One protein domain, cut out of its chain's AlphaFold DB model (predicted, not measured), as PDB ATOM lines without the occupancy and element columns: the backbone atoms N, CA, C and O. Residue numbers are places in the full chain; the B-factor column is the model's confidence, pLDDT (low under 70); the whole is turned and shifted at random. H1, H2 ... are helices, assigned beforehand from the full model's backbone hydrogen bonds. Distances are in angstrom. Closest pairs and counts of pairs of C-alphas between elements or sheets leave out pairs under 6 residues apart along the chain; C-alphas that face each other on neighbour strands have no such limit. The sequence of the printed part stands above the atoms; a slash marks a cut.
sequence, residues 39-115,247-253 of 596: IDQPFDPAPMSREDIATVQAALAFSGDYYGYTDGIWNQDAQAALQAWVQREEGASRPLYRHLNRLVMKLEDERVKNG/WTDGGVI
ATOM      1  N   ILE A  39     -53.860  13.564  -4.068       87.12
ATOM      2  CA  ILE A  39     -52.505  13.185  -3.639       87.12
ATOM      3  C   ILE A  39     -51.417  13.412  -4.713       87.12
ATOM      4  O   ILE A  39     -50.239  13.552  -4.388       87.12
ATOM      5  N   ASP A  40     -51.797  13.472  -5.994       89.38
ATOM      6  CA  ASP A  40     -50.911  13.739  -7.135       89.38
ATOM      7  C   ASP A  40     -50.805  15.240  -7.475       89.38
ATOM      8  O   ASP A  40     -50.150  15.609  -8.458       89.38
ATOM      9  N   GLN A  41     -51.466  16.113  -6.709       89.12
ATOM     10  CA  GLN A  41     -51.357  17.566  -6.850       89.12
ATOM     11  C   GLN A  41     -50.059  18.088  -6.211       89.12
ATOM     12  O   GLN A  41     -49.482  17.411  -5.352       89.12
ATOM     13  N   PRO A  42     -49.576  19.285  -6.610       93.25
ATOM     14  CA  PRO A  42     -48.516  19.986  -5.892       93.25
ATOM     15  C   PRO A  42     -48.819  20.054  -4.396       93.25
ATOM     16  O   PRO A  42     -49.943  20.369  -4.012       93.25
ATOM     17  N   PHE A  43     -47.814  19.761  -3.573       93.88
ATOM     18  CA  PHE A  43     -47.915  19.953  -2.131       93.88
ATOM     19  C   PHE A  43     -48.146  21.436  -1.812       93.88
ATOM     20  O   PHE A  43     -47.423  22.299  -2.314       93.88
ATOM     21  N   ASP A  44     -49.121  21.701  -0.949       91.25
ATOM     22  CA  ASP A  44     -49.391  22.997  -0.337       91.25
ATOM     23  C   ASP A  44     -49.555  22.751   1.177       91.25
ATOM     24  O   ASP A  44     -50.322  21.864   1.556       91.25
ATOM     25  N   PRO A  45     -48.833  23.465   2.058       91.00
ATOM     26  CA  PRO A  45     -48.994  23.341   3.506       91.00
ATOM     27  C   PRO A  45     -50.266  24.026   4.040       91.00
ATOM     28  O   PRO A  45     -50.659  23.767   5.173       91.00
ATOM     29  N   ALA A  46     -50.922  24.904   3.269       87.81
ATOM     30  CA  ALA A  46     -52.036  25.729   3.747       87.81
ATOM     31  C   ALA A  46     -53.274  24.986   4.312       87.81
ATOM     32  O   ALA A  46     -53.922  25.561   5.190       87.81
ATOM     33  N   PRO A  47     -53.655  23.765   3.866       83.56
ATOM     34  CA  PRO A  47     -54.752  23.007   4.471       83.56
ATOM     35  C   PRO A  47     -54.321  22.107   5.645       83.56
ATOM     36  O   PRO A  47     -55.185  21.461   6.234       83.56
ATOM     37  N   MET A  48     -53.024  22.023   5.970       85.50
ATOM     38  CA  MET A  48     -52.501  21.132   7.013       85.50
ATOM     39  C   MET A  48     -52.748  21.687   8.423       85.50
ATOM     40  O   MET A  48     -52.766  22.901   8.636       85.50
ATOM     41  N   SER A  49     -52.907  20.792   9.402       80.69
ATOM     42  CA  SER A  49     -52.875  21.163  10.820       80.69
ATOM     43  C   SER A  49     -51.449  21.500  11.272       80.69
ATOM     44  O   SER A  49     -50.466  21.252  10.567       80.69
ATOM     45  N   ARG A  50     -51.318  22.056  12.480       78.12
ATOM     46  CA  ARG A  50     -50.006  22.344  13.073       78.12
ATOM     47  C   ARG A  50     -49.255  21.043  13.384       78.12
ATOM     48  O   ARG A  50     -48.041  20.971  13.221       78.12
ATOM     49  N   GLU A  51     -49.996  20.023  13.782       76.50
ATOM     50  CA  GLU A  51     -49.550  18.692  14.179       76.50
ATOM     51  C   GLU A  51     -49.114  17.873  12.949       76.50
ATOM     52  O   GLU A  51     -48.056  17.238  12.961       76.50
ATOM     53  N   ASP A  52     -49.846  17.988  11.834       83.56
ATOM     54  CA  ASP A  52     -49.425  17.468  10.531       83.56
ATOM     55  C   ASP A  52     -48.115  18.137  10.077       83.56
ATOM     56  O   ASP A  52     -47.170  17.459   9.670       83.56
ATOM     57  N   ILE A  53     -48.009  19.470  10.176       88.62
ATOM     58  CA  ILE A  53     -46.782  20.192   9.804       88.62
ATOM     59  C   ILE A  53     -45.598  19.770  10.688       88.62
ATOM     60  O   ILE A  53     -44.521  19.488  10.155       88.62
ATOM     61  N   ALA A  54     -45.795  19.663  12.006       84.69
ATOM     62  CA  ALA A  54     -44.771  19.211  12.947       84.69
ATOM     63  C   ALA A  54     -44.296  17.784  12.627       84.69
ATOM     64  O   ALA A  54     -43.096  17.509  12.665       84.69
ATOM     65  N   THR A  55     -45.215  16.903  12.219       87.56
ATOM     66  CA  THR A  55     -44.907  15.539  11.769       87.56
ATOM     67  C   THR A  55     -44.054  15.533  10.491       87.56
ATOM     68  O   THR A  55     -43.071  14.793  10.419       87.56
ATOM     69  N   VAL A  56     -44.349  16.384   9.495       93.31
ATOM     70  CA  VAL A  56     -43.494  16.510   8.292       93.31
ATOM     71  C   VAL A  56     -42.124  17.103   8.637       93.31
ATOM     72  O   VAL A  56     -41.111  16.587   8.166       93.31
ATOM     73  N   GLN A  57     -42.059  18.140   9.479       91.75
ATOM     74  CA  GLN A  57     -40.792  18.716   9.952       91.75
ATOM     75  C   GLN A  57     -39.935  17.662  10.678       91.75
ATOM     76  O   GLN A  57     -38.742  17.550  10.401       91.75
ATOM     77  N   ALA A  58     -40.538  16.845  11.549       90.38
ATOM     78  CA  ALA A  58     -39.861  15.752  12.245       90.38
ATOM     79  C   ALA A  58     -39.354  14.672  11.273       90.38
ATOM     80  O   ALA A  58     -38.220  14.209  11.398       90.38
ATOM     81  N   ALA A  59     -40.142  14.318  10.254       93.12
ATOM     82  CA  ALA A  59     -39.728  13.355   9.236       93.12
ATOM     83  C   ALA A  59     -38.538  13.865   8.402       93.12
ATOM     84  O   ALA A  59     -37.625  13.095   8.102       93.12
ATOM     85  N   LEU A  60     -38.513  15.162   8.072       93.94
ATOM     86  CA  LEU A  60     -37.403  15.803   7.354       93.94
ATOM     87  C   LEU A  60     -36.157  15.999   8.236       93.94
ATOM     88  O   LEU A  60     -35.030  15.973   7.734       93.94
ATOM     89  N   ALA A  61     -36.330  16.169   9.549       90.81
ATOM     90  CA  ALA A  61     -35.220  16.174  10.498       90.81
ATOM     91  C   ALA A  61     -34.588  14.775  10.598       90.81
ATOM     92  O   ALA A  61     -33.369  14.633  10.484       90.81
ATOM     93  N   PHE A  62     -35.412  13.728  10.704       91.75
ATOM     94  CA  PHE A  62     -34.945  12.340  10.723       91.75
ATOM     95  C   PHE A  62     -34.384  11.854   9.371       91.75
ATOM     96  O   PHE A  62     -33.585  10.923   9.338       91.75
ATOM     97  N   SER A  63     -34.724  12.486   8.245       90.31
ATOM     98  CA  SER A  63     -34.057  12.210   6.962       90.31
ATOM     99  C   SER A  63     -32.746  12.981   6.755       90.31
ATOM    100  O   SER A  63     -32.051  12.727   5.771       90.31
ATOM    101  N   GLY A  64     -32.400  13.905   7.661       84.88
ATOM    102  CA  GLY A  64     -31.208  14.752   7.566       84.88
ATOM    103  C   GLY A  64     -31.314  15.909   6.566       84.88
ATOM    104  O   GLY A  64     -30.287  16.463   6.172       84.88
ATOM    105  N   ASP A  65     -32.528  16.272   6.145       87.50
ATOM    106  CA  ASP A  65     -32.785  17.376   5.209       87.50
ATOM    107  C   ASP A  65     -33.127  18.691   5.920       87.50
ATOM    108  O   ASP A  65     -32.927  19.764   5.355       87.50
ATOM    109  N   TYR A  66     -33.657  18.616   7.144       86.50
ATOM    110  CA  TYR A  66     -34.156  19.765   7.896       86.50
ATOM    111  C   TYR A  66     -33.422  19.956   9.224       86.50
ATOM    112  O   TYR A  66     -33.221  19.012   9.984       86.50
ATOM    113  N   TYR A  67     -33.073  21.213   9.498       82.06
ATOM    114  CA  TYR A  67     -32.353  21.671  10.692       82.06
ATOM    115  C   TYR A  67     -33.090  22.860  11.345       82.06
ATOM    116  O   TYR A  67     -32.494  23.742  11.958       82.06
ATOM    117  N   GLY A  68     -34.412  22.924  11.164       78.56
ATOM    118  CA  GLY A  68     -35.292  23.867  11.855       78.56
ATOM    119  C   GLY A  68     -36.045  23.203  13.008       78.56
ATOM    120  O   GLY A  68     -35.807  22.043  13.340       78.56
ATOM    121  N   TYR A  69     -36.981  23.939  13.603       78.88
ATOM    122  CA  TYR A  69     -37.845  23.424  14.665       78.88
ATOM    123  C   TYR A  69     -38.966  22.545  14.119       78.88
ATOM    124  O   TYR A  69     -39.573  22.878  13.109       78.88
ATOM    125  N   THR A  70     -39.341  21.491  14.841       83.31
ATOM    126  CA  THR A  70     -40.592  20.747  14.599       83.31
ATOM    127  C   THR A  70     -41.797  21.461  15.237       83.31
ATOM    128  O   THR A  70     -42.570  20.865  15.983       83.31
ATOM    129  N   ASP A  71     -41.914  22.777  15.035       73.44
ATOM    130  CA  ASP A  71     -42.847  23.668  15.744       73.44
ATOM    131  C   ASP A  71     -44.257  23.751  15.136       73.44
ATOM    132  O   ASP A  71     -45.124  24.449  15.677       73.44
ATOM    133  N   GLY A  72     -44.491  23.079  14.012       81.00
ATOM    134  CA  GLY A  72     -45.734  23.127  13.258       81.00
ATOM    135  C   GLY A  72     -45.920  24.389  12.405       81.00
ATOM    136  O   GLY A  72     -47.038  24.660  11.966       81.00
ATOM    137  N   ILE A  73     -44.870  25.188  12.180       83.38
ATOM    138  CA  ILE A  73     -44.924  26.424  11.385       83.38
ATOM    139  C   ILE A  73     -44.139  26.237  10.082       83.38
ATOM    140  O   ILE A  73     -42.912  26.335  10.049       83.38
ATOM    141  N   TRP A  74     -44.850  26.018   8.972       86.31
ATOM    142  CA  TRP A  74     -44.195  25.839   7.675       86.31
ATOM    143  C   TRP A  74     -43.430  27.099   7.252       86.31
ATOM    144  O   TRP A  74     -43.973  28.207   7.231       86.31
ATOM    145  N   ASN A  75     -42.159  26.915   6.899       84.31
ATOM    146  CA  ASN A  75     -41.223  27.981   6.565       84.31
ATOM    147  C   ASN A  75     -40.418  27.638   5.296       84.31
ATOM    148  O   ASN A  75     -40.595  26.576   4.693       84.31
ATOM    149  N   GLN A  76     -39.562  28.560   4.844       87.19
ATOM    150  CA  GLN A  76     -38.788  28.370   3.611       87.19
ATOM    151  C   GLN A  76     -37.791  27.206   3.721       87.19
ATOM    152  O   GLN A  76     -37.600  26.486   2.744       87.19
ATOM    153  N   ASP A  77     -37.239  26.963   4.910       84.25
ATOM    154  CA  ASP A  77     -36.284  25.879   5.154       84.25
ATOM    155  C   ASP A  77     -36.970  24.504   5.096       84.25
ATOM    156  O   ASP A  77     -36.441  23.575   4.495       84.25
ATOM    157  N   ALA A  78     -38.190  24.382   5.632       88.38
ATOM    158  CA  ALA A  78     -39.008  23.171   5.536       88.38
ATOM    159  C   ALA A  78     -39.436  22.904   4.082       88.38
ATOM    160  O   ALA A  78     -39.392  21.768   3.607       88.38
ATOM    161  N   GLN A  79     -39.771  23.966   3.340       94.44
ATOM    162  CA  GLN A  79     -40.075  23.885   1.913       94.44
ATOM    163  C   GLN A  79     -38.869  23.425   1.080       94.44
ATOM    164  O   GLN A  79     -39.030  22.597   0.177       94.44
ATOM    165  N   ALA A  80     -37.675  23.940   1.387       91.75
ATOM    166  CA  ALA A  80     -36.425  23.560   0.736       91.75
ATOM    167  C   ALA A  80     -36.016  22.120   1.090       91.75
ATOM    168  O   ALA A  80     -35.699  21.346   0.188       91.75
ATOM    169  N   ALA A  81     -36.109  21.734   2.366       93.44
ATOM    170  CA  ALA A  81     -35.849  20.379   2.845       93.44
ATOM    171  C   ALA A  81     -36.774  19.348   2.180       93.44
ATOM    172  O   ALA A  81     -36.301  18.337   1.663       93.44
ATOM    173  N   LEU A  82     -38.082  19.626   2.094       96.94
ATOM    174  CA  LEU A  82     -39.024  18.753   1.388       96.94
ATOM    175  C   LEU A  82     -38.688  18.640  -0.106       96.94
ATOM    176  O   LEU A  82     -38.778  17.555  -0.678       96.94
ATOM    177  N   GLN A  83     -38.282  19.736  -0.755       96.25
ATOM    178  CA  GLN A  83     -37.879  19.703  -2.161       96.25
ATOM    179  C   GLN A  83     -36.571  18.920  -2.376       96.25
ATOM    180  O   GLN A  83     -36.489  18.150  -3.333       96.25
ATOM    181  N   ALA A  84     -35.587  19.057  -1.482       94.00
ATOM    182  CA  ALA A  84     -34.336  18.302  -1.513       94.00
ATOM    183  C   ALA A  84     -34.568  16.796  -1.295       94.00
ATOM    184  O   ALA A  84     -34.103  15.983  -2.099       94.00
ATOM    185  N   TRP A  85     -35.365  16.433  -0.284       96.00
ATOM    186  CA  TRP A  85     -35.764  15.052  -0.004       96.00
ATOM    187  C   TRP A  85     -36.475  14.422  -1.206       96.00
ATOM    188  O   TRP A  85     -36.065  13.364  -1.681       96.00
ATOM    189  N   VAL A  86     -37.488  15.094  -1.767       96.50
ATOM    190  CA  VAL A  86     -38.240  14.592  -2.932       96.50
ATOM    191  C   VAL A  86     -37.333  14.439  -4.159       96.50
ATOM    192  O   VAL A  86     -37.430  13.438  -4.876       96.50
ATOM    193  N   GLN A  87     -36.414  15.379  -4.393       95.06
ATOM    194  CA  GLN A  87     -35.488  15.301  -5.522       95.06
ATOM    195  C   GLN A  87     -34.448  14.176  -5.357       95.06
ATOM    196  O   GLN A  87     -34.014  13.618  -6.368       95.06
ATOM    197  N   ARG A  88     -34.076  13.804  -4.123       94.44
ATOM    198  CA  ARG A  88     -33.165  12.681  -3.833       94.44
ATOM    199  C   ARG A  88     -33.864  11.318  -3.844       94.44
ATOM    200  O   ARG A  88     -33.368  10.392  -4.478       94.44
ATOM    201  N   GLU A  89     -34.980  11.182  -3.131       93.12
ATOM    202  CA  GLU A  89     -35.610   9.888  -2.811       93.12
ATOM    203  C   GLU A  89     -36.623   9.417  -3.868       93.12
ATOM    204  O   GLU A  89     -36.791   8.209  -4.062       93.12
ATOM    205  N   GLU A  90     -37.284  10.363  -4.547       90.50
ATOM    206  CA  GLU A  90     -38.306  10.123  -5.583       90.50
ATOM    207  C   GLU A  90     -37.851  10.573  -6.986       90.50
ATOM    208  O   GLU A  90     -38.532  10.322  -7.980       90.50
ATOM    209  N   GLY A  91     -36.720  11.284  -7.089       90.50
ATOM    210  CA  GLY A  91     -36.209  11.848  -8.345       90.50
ATOM    211  C   GLY A  91     -37.070  12.970  -8.948       90.50
ATOM    212  O   GLY A  91     -36.799  13.418 -10.063       90.50
ATOM    213  N   ALA A  92     -38.106  13.430  -8.240       88.94
ATOM    214  CA  ALA A  92     -39.104  14.359  -8.761       88.94
ATOM    215  C   ALA A  92     -38.727  15.830  -8.515       88.94
ATOM    216  O   ALA A  92     -38.271  16.204  -7.440       88.94
ATOM    217  N   SER A  93     -38.995  16.694  -9.498       86.06
ATOM    218  CA  SER A  93     -38.606  18.115  -9.464       86.06
ATOM    219  C   SER A  93     -39.486  19.015  -8.585       86.06
ATOM    220  O   SER A  93     -39.164  20.189  -8.398       86.06
ATOM    221  N   ARG A  94     -40.604  18.496  -8.056       93.06
ATOM    222  CA  ARG A  94     -41.498  19.205  -7.128       93.06
ATOM    223  C   ARG A  94     -42.151  18.241  -6.124       93.06
ATOM    224  O   ARG A  94     -42.523  17.134  -6.526       93.06
ATOM    225  N   PRO A  95     -42.359  18.652  -4.861       96.31
ATOM    226  CA  PRO A  95     -43.178  17.905  -3.913       96.31
ATOM    227  C   PRO A  95     -44.644  17.760  -4.348       96.31
ATOM    228  O   PRO A  95     -45.237  18.673  -4.925       96.31
ATOM    229  N   LEU A  96     -45.218  16.596  -4.043       94.62
ATOM    230  CA  LEU A  96     -46.623  16.222  -4.224       94.62
ATOM    231  C   LEU A  96     -47.084  15.555  -2.919       94.62
ATOM    232  O   LEU A  96     -46.269  14.890  -2.276       94.62
ATOM    233  N   TYR A  97     -48.358  15.671  -2.541       92.25
ATOM    234  CA  TYR A  97     -48.864  15.124  -1.267       92.25
ATOM    235  C   TYR A  97     -48.565  13.627  -1.074       92.25
ATOM    236  O   TYR A  97     -48.165  13.214   0.011       92.25
ATOM    237  N   ARG A  98     -48.654  12.808  -2.131       90.69
ATOM    238  CA  ARG A  98     -48.323  11.369  -2.092       90.69
ATOM    239  C   ARG A  98     -46.897  11.066  -1.607       90.69
ATOM    240  O   ARG A  98     -46.654   9.980  -1.092       90.69
ATOM    241  N   HIS A  99     -45.950  11.998  -1.771       94.31
ATOM    242  CA  HIS A  99     -44.566  11.815  -1.322       94.31
ATOM    243  C   HIS A  99     -44.453  11.873   0.214       94.31
ATOM    244  O   HIS A  99     -43.538  11.274   0.775       94.31
ATOM    245  N   LEU A 100     -45.413  12.514   0.900       93.12
ATOM    246  CA  LEU A 100     -45.468  12.554   2.364       93.12
ATOM    247  C   LEU A 100     -45.638  11.156   2.970       93.12
ATOM    248  O   LEU A 100     -45.067  10.902   4.021       93.12
ATOM    249  N   ASN A 101     -46.352  10.236   2.304       89.69
ATOM    250  CA  ASN A 101     -46.569   8.870   2.801       89.69
ATOM    251  C   ASN A 101     -45.232   8.178   3.124       89.69
ATOM    252  O   ASN A 101     -44.973   7.801   4.262       89.69
ATOM    253  N   ARG A 102     -44.325   8.099   2.141       88.44
ATOM    254  CA  ARG A 102     -43.016   7.443   2.302       88.44
ATOM    255  C   ARG A 102     -42.069   8.220   3.229       88.44
ATOM    256  O   ARG A 102     -41.211   7.611   3.861       88.44
ATOM    257  N   LEU A 103     -42.211   9.544   3.308       92.94
ATOM    258  CA  LEU A 103     -41.459  10.399   4.231       92.94
ATOM    259  C   LEU A 103     -41.870  10.138   5.691       92.94
ATOM    260  O   LEU A 103     -41.017   9.819   6.515       92.94
ATOM    261  N   VAL A 104     -43.170  10.199   5.991       90.50
ATOM    262  CA  VAL A 104     -43.728   9.985   7.335       90.50
ATOM    263  C   VAL A 104     -43.611   8.519   7.762       90.50
ATOM    264  O   VAL A 104     -43.244   8.258   8.900       90.50
ATOM    265  N   MET A 105     -43.806   7.548   6.864       84.56
ATOM    266  CA  MET A 105     -43.666   6.124   7.210       84.56
ATOM    267  C   MET A 105     -42.243   5.732   7.630       84.56
ATOM    268  O   MET A 105     -42.091   4.918   8.535       84.56
ATOM    269  N   LYS A 106     -41.194   6.354   7.064       88.00
ATOM    270  CA  LYS A 106     -39.812   6.166   7.555       88.00
ATOM    271  C   LYS A 106     -39.641   6.628   9.010       88.00
ATOM    272  O   LYS A 106     -38.847   6.038   9.739       88.00
ATOM    273  N   LEU A 107     -40.356   7.682   9.413       88.81
ATOM    274  CA  LEU A 107     -40.370   8.184  10.789       88.81
ATOM    275  C   LEU A 107     -41.231   7.293  11.697       88.81
ATOM    276  O   LEU A 107     -40.822   7.027  12.821       88.81
ATOM    277  N   GLU A 108     -42.379   6.802  11.224       82.06
ATOM    278  CA  GLU A 108     -43.265   5.904  11.983       82.06
ATOM    279  C   GLU A 108     -42.597   4.553  12.279       82.06
ATOM    280  O   GLU A 108     -42.593   4.119  13.431       82.06
ATOM    281  N   ASP A 109     -41.959   3.921  11.285       81.25
ATOM    282  CA  ASP A 109     -41.185   2.683  11.472       81.25
ATOM    283  C   ASP A 109     -40.129   2.852  12.577       81.25
ATOM    284  O   ASP A 109     -40.011   2.025  13.486       81.25
ATOM    285  N   GLU A 110     -39.379   3.958  12.535       85.88
ATOM    286  CA  GLU A 110     -38.372   4.298  13.539       85.88
ATOM    287  C   GLU A 110     -39.001   4.602  14.910       85.88
ATOM    288  O   GLU A 110     -38.530   4.097  15.933       85.88
ATOM    289  N   ARG A 111     -40.094   5.374  14.950       82.44
ATOM    290  CA  ARG A 111     -40.834   5.719  16.171       82.44
ATOM    291  C   ARG A 111     -41.304   4.475  16.910       82.44
ATOM    292  O   ARG A 111     -41.127   4.379  18.124       82.44
ATOM    293  N   VAL A 112     -41.860   3.511  16.178       72.81
ATOM    294  CA  VAL A 112     -42.370   2.245  16.716       72.81
ATOM    295  C   VAL A 112     -41.234   1.320  17.147       72.81
ATOM    296  O   VAL A 112     -41.298   0.749  18.235       72.81
ATOM    297  N   LYS A 113     -40.177   1.202  16.337       79.19
ATOM    298  CA  LYS A 113     -38.984   0.390  16.622       79.19
ATOM    299  C   LYS A 113     -38.237   0.871  17.871       79.19
ATOM    300  O   LYS A 113     -37.988   0.086  18.783       79.19
ATOM    301  N   ASN A 114     -37.885   2.155  17.910       81.44
ATOM    302  CA  ASN A 114     -37.000   2.743  18.918       81.44
ATOM    303  C   ASN A 114     -37.746   3.514  20.028       81.44
ATOM    304  O   ASN A 114     -37.118   4.047  20.946       81.44
ATOM    305  N   GLY A 115     -39.083   3.479  20.028       72.38
ATOM    306  CA  GLY A 115     -39.922   3.931  21.142       72.38
ATOM    307  C   GLY A 115     -39.935   5.445  21.335       72.38
ATOM    308  O   GLY A 115     -40.006   5.906  22.477       72.38
ATOM    309  N   TRP A 247     -49.805  12.741  13.828       71.31
ATOM    310  CA  TRP A 247     -50.556  13.599  12.922       71.31
ATOM    311  C   TRP A 247     -52.022  13.728  13.368       71.31
ATOM    312  O   TRP A 247     -52.453  13.075  14.319       71.31
ATOM    313  N   THR A 248     -52.803  14.577  12.701       73.81
ATOM    314  CA  THR A 248     -54.228  14.755  13.020       73.81
ATOM    315  C   THR A 248     -55.080  13.649  12.391       73.81
ATOM    316  O   THR A 248     -54.980  13.403  11.187       73.81
ATOM    317  N   ASP A 249     -55.962  13.021  13.175       66.69
ATOM    318  CA  ASP A 249     -56.971  12.069  12.680       66.69
ATOM    319  C   ASP A 249     -57.866  12.739  11.621       66.69
ATOM    320  O   ASP A 249     -58.384  13.838  11.833       66.69
ATOM    321  N   GLY A 250     -58.036  12.119  10.449       68.19
ATOM    322  CA  GLY A 250     -58.721  12.734   9.308       68.19
ATOM    323  C   GLY A 250     -57.987  13.930   8.678       68.19
ATOM    324  O   GLY A 250     -58.535  14.554   7.765       68.19
ATOM    325  N   GLY A 251     -56.772  14.256   9.131       78.25
ATOM    326  CA  GLY A 251     -55.908  15.314   8.605       78.25
ATOM    327  C   GLY A 251     -55.303  15.001   7.232       78.25
ATOM    328  O   GLY A 251     -55.632  14.011   6.579       78.25
ATOM    329  N   VAL A 252     -54.385  15.851   6.770       86.12
ATOM    330  CA  VAL A 252     -53.754  15.710   5.448       86.12
ATOM    331  C   VAL A 252     -52.847  14.483   5.413       86.12
ATOM    332  O   VAL A 252     -52.871  13.736   4.434       86.12
ATOM    333  N   ILE A 253     -52.081  14.243   6.480       84.81
ATOM    334  CA  ILE A 253     -51.223  13.054   6.592       84.81
ATOM    335  C   ILE A 253     -52.072  11.785   6.688       84.81
ATOM    336  O   ILE A 253     -51.831  10.839   5.936       84.81
TER     337      ILE A 253
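What this domain is: This is residues 39 to 115 and 247 to 253 of the 596 residues of the protein "Trypsin-like serine protease" of Rhodobacter sp. SGA-6-6 (UniProt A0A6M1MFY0). H2 and H3 stand as an L, coming near each other where H2 ends and H3 begins, and H1 packs on both. The printed part has 84 residues with three named helices, H1, H2, H3 in chain order, and no named strand: all helix. It is compact, with a radius of gyration of the C-alphas of 11.8 A, and spans 34 by 25 by 23 A.

How they stand to each other: H1, residues 50 to 62, touches H2, residues 76 to 89, with residues 57 to 60 alone; the closest C-alphas, of Gln 57 and Ala 78, are 6.5 A apart. They run the same way at a steep tilt of 54 degrees. H3, residues 98 to 114, touches H1 with residues 100 to 107 alone; the closest C-alphas, of Ala 59 and Leu 107, are 5.4 A apart. Their lines are only just about perpendicular, at 72 degrees. H2 and H3 are close but not clearly touching, the closest C-alphas, of Val 86 and His 99, being 7.1 A apart. Every O i to N i+4 pair is within hydrogen-bond range in H1 and H2, and 10 of 13 in H3.

Where its parts are: H1 begins at C-alpha 50 (-50.006, 22.344, 13.073) and measures 18.2 A, H2 19.8 A. H3 measures 25.4 A and ends at C-alpha 114 (-37.000, 2.743, 18.918).

The domain as a whole: The link H1 to H2 is long. Residues 116 to 246 are cut out, leaving 16.6 A between C-alphas 115 and 247. Residues 249 to 250 have pLDDT under 70.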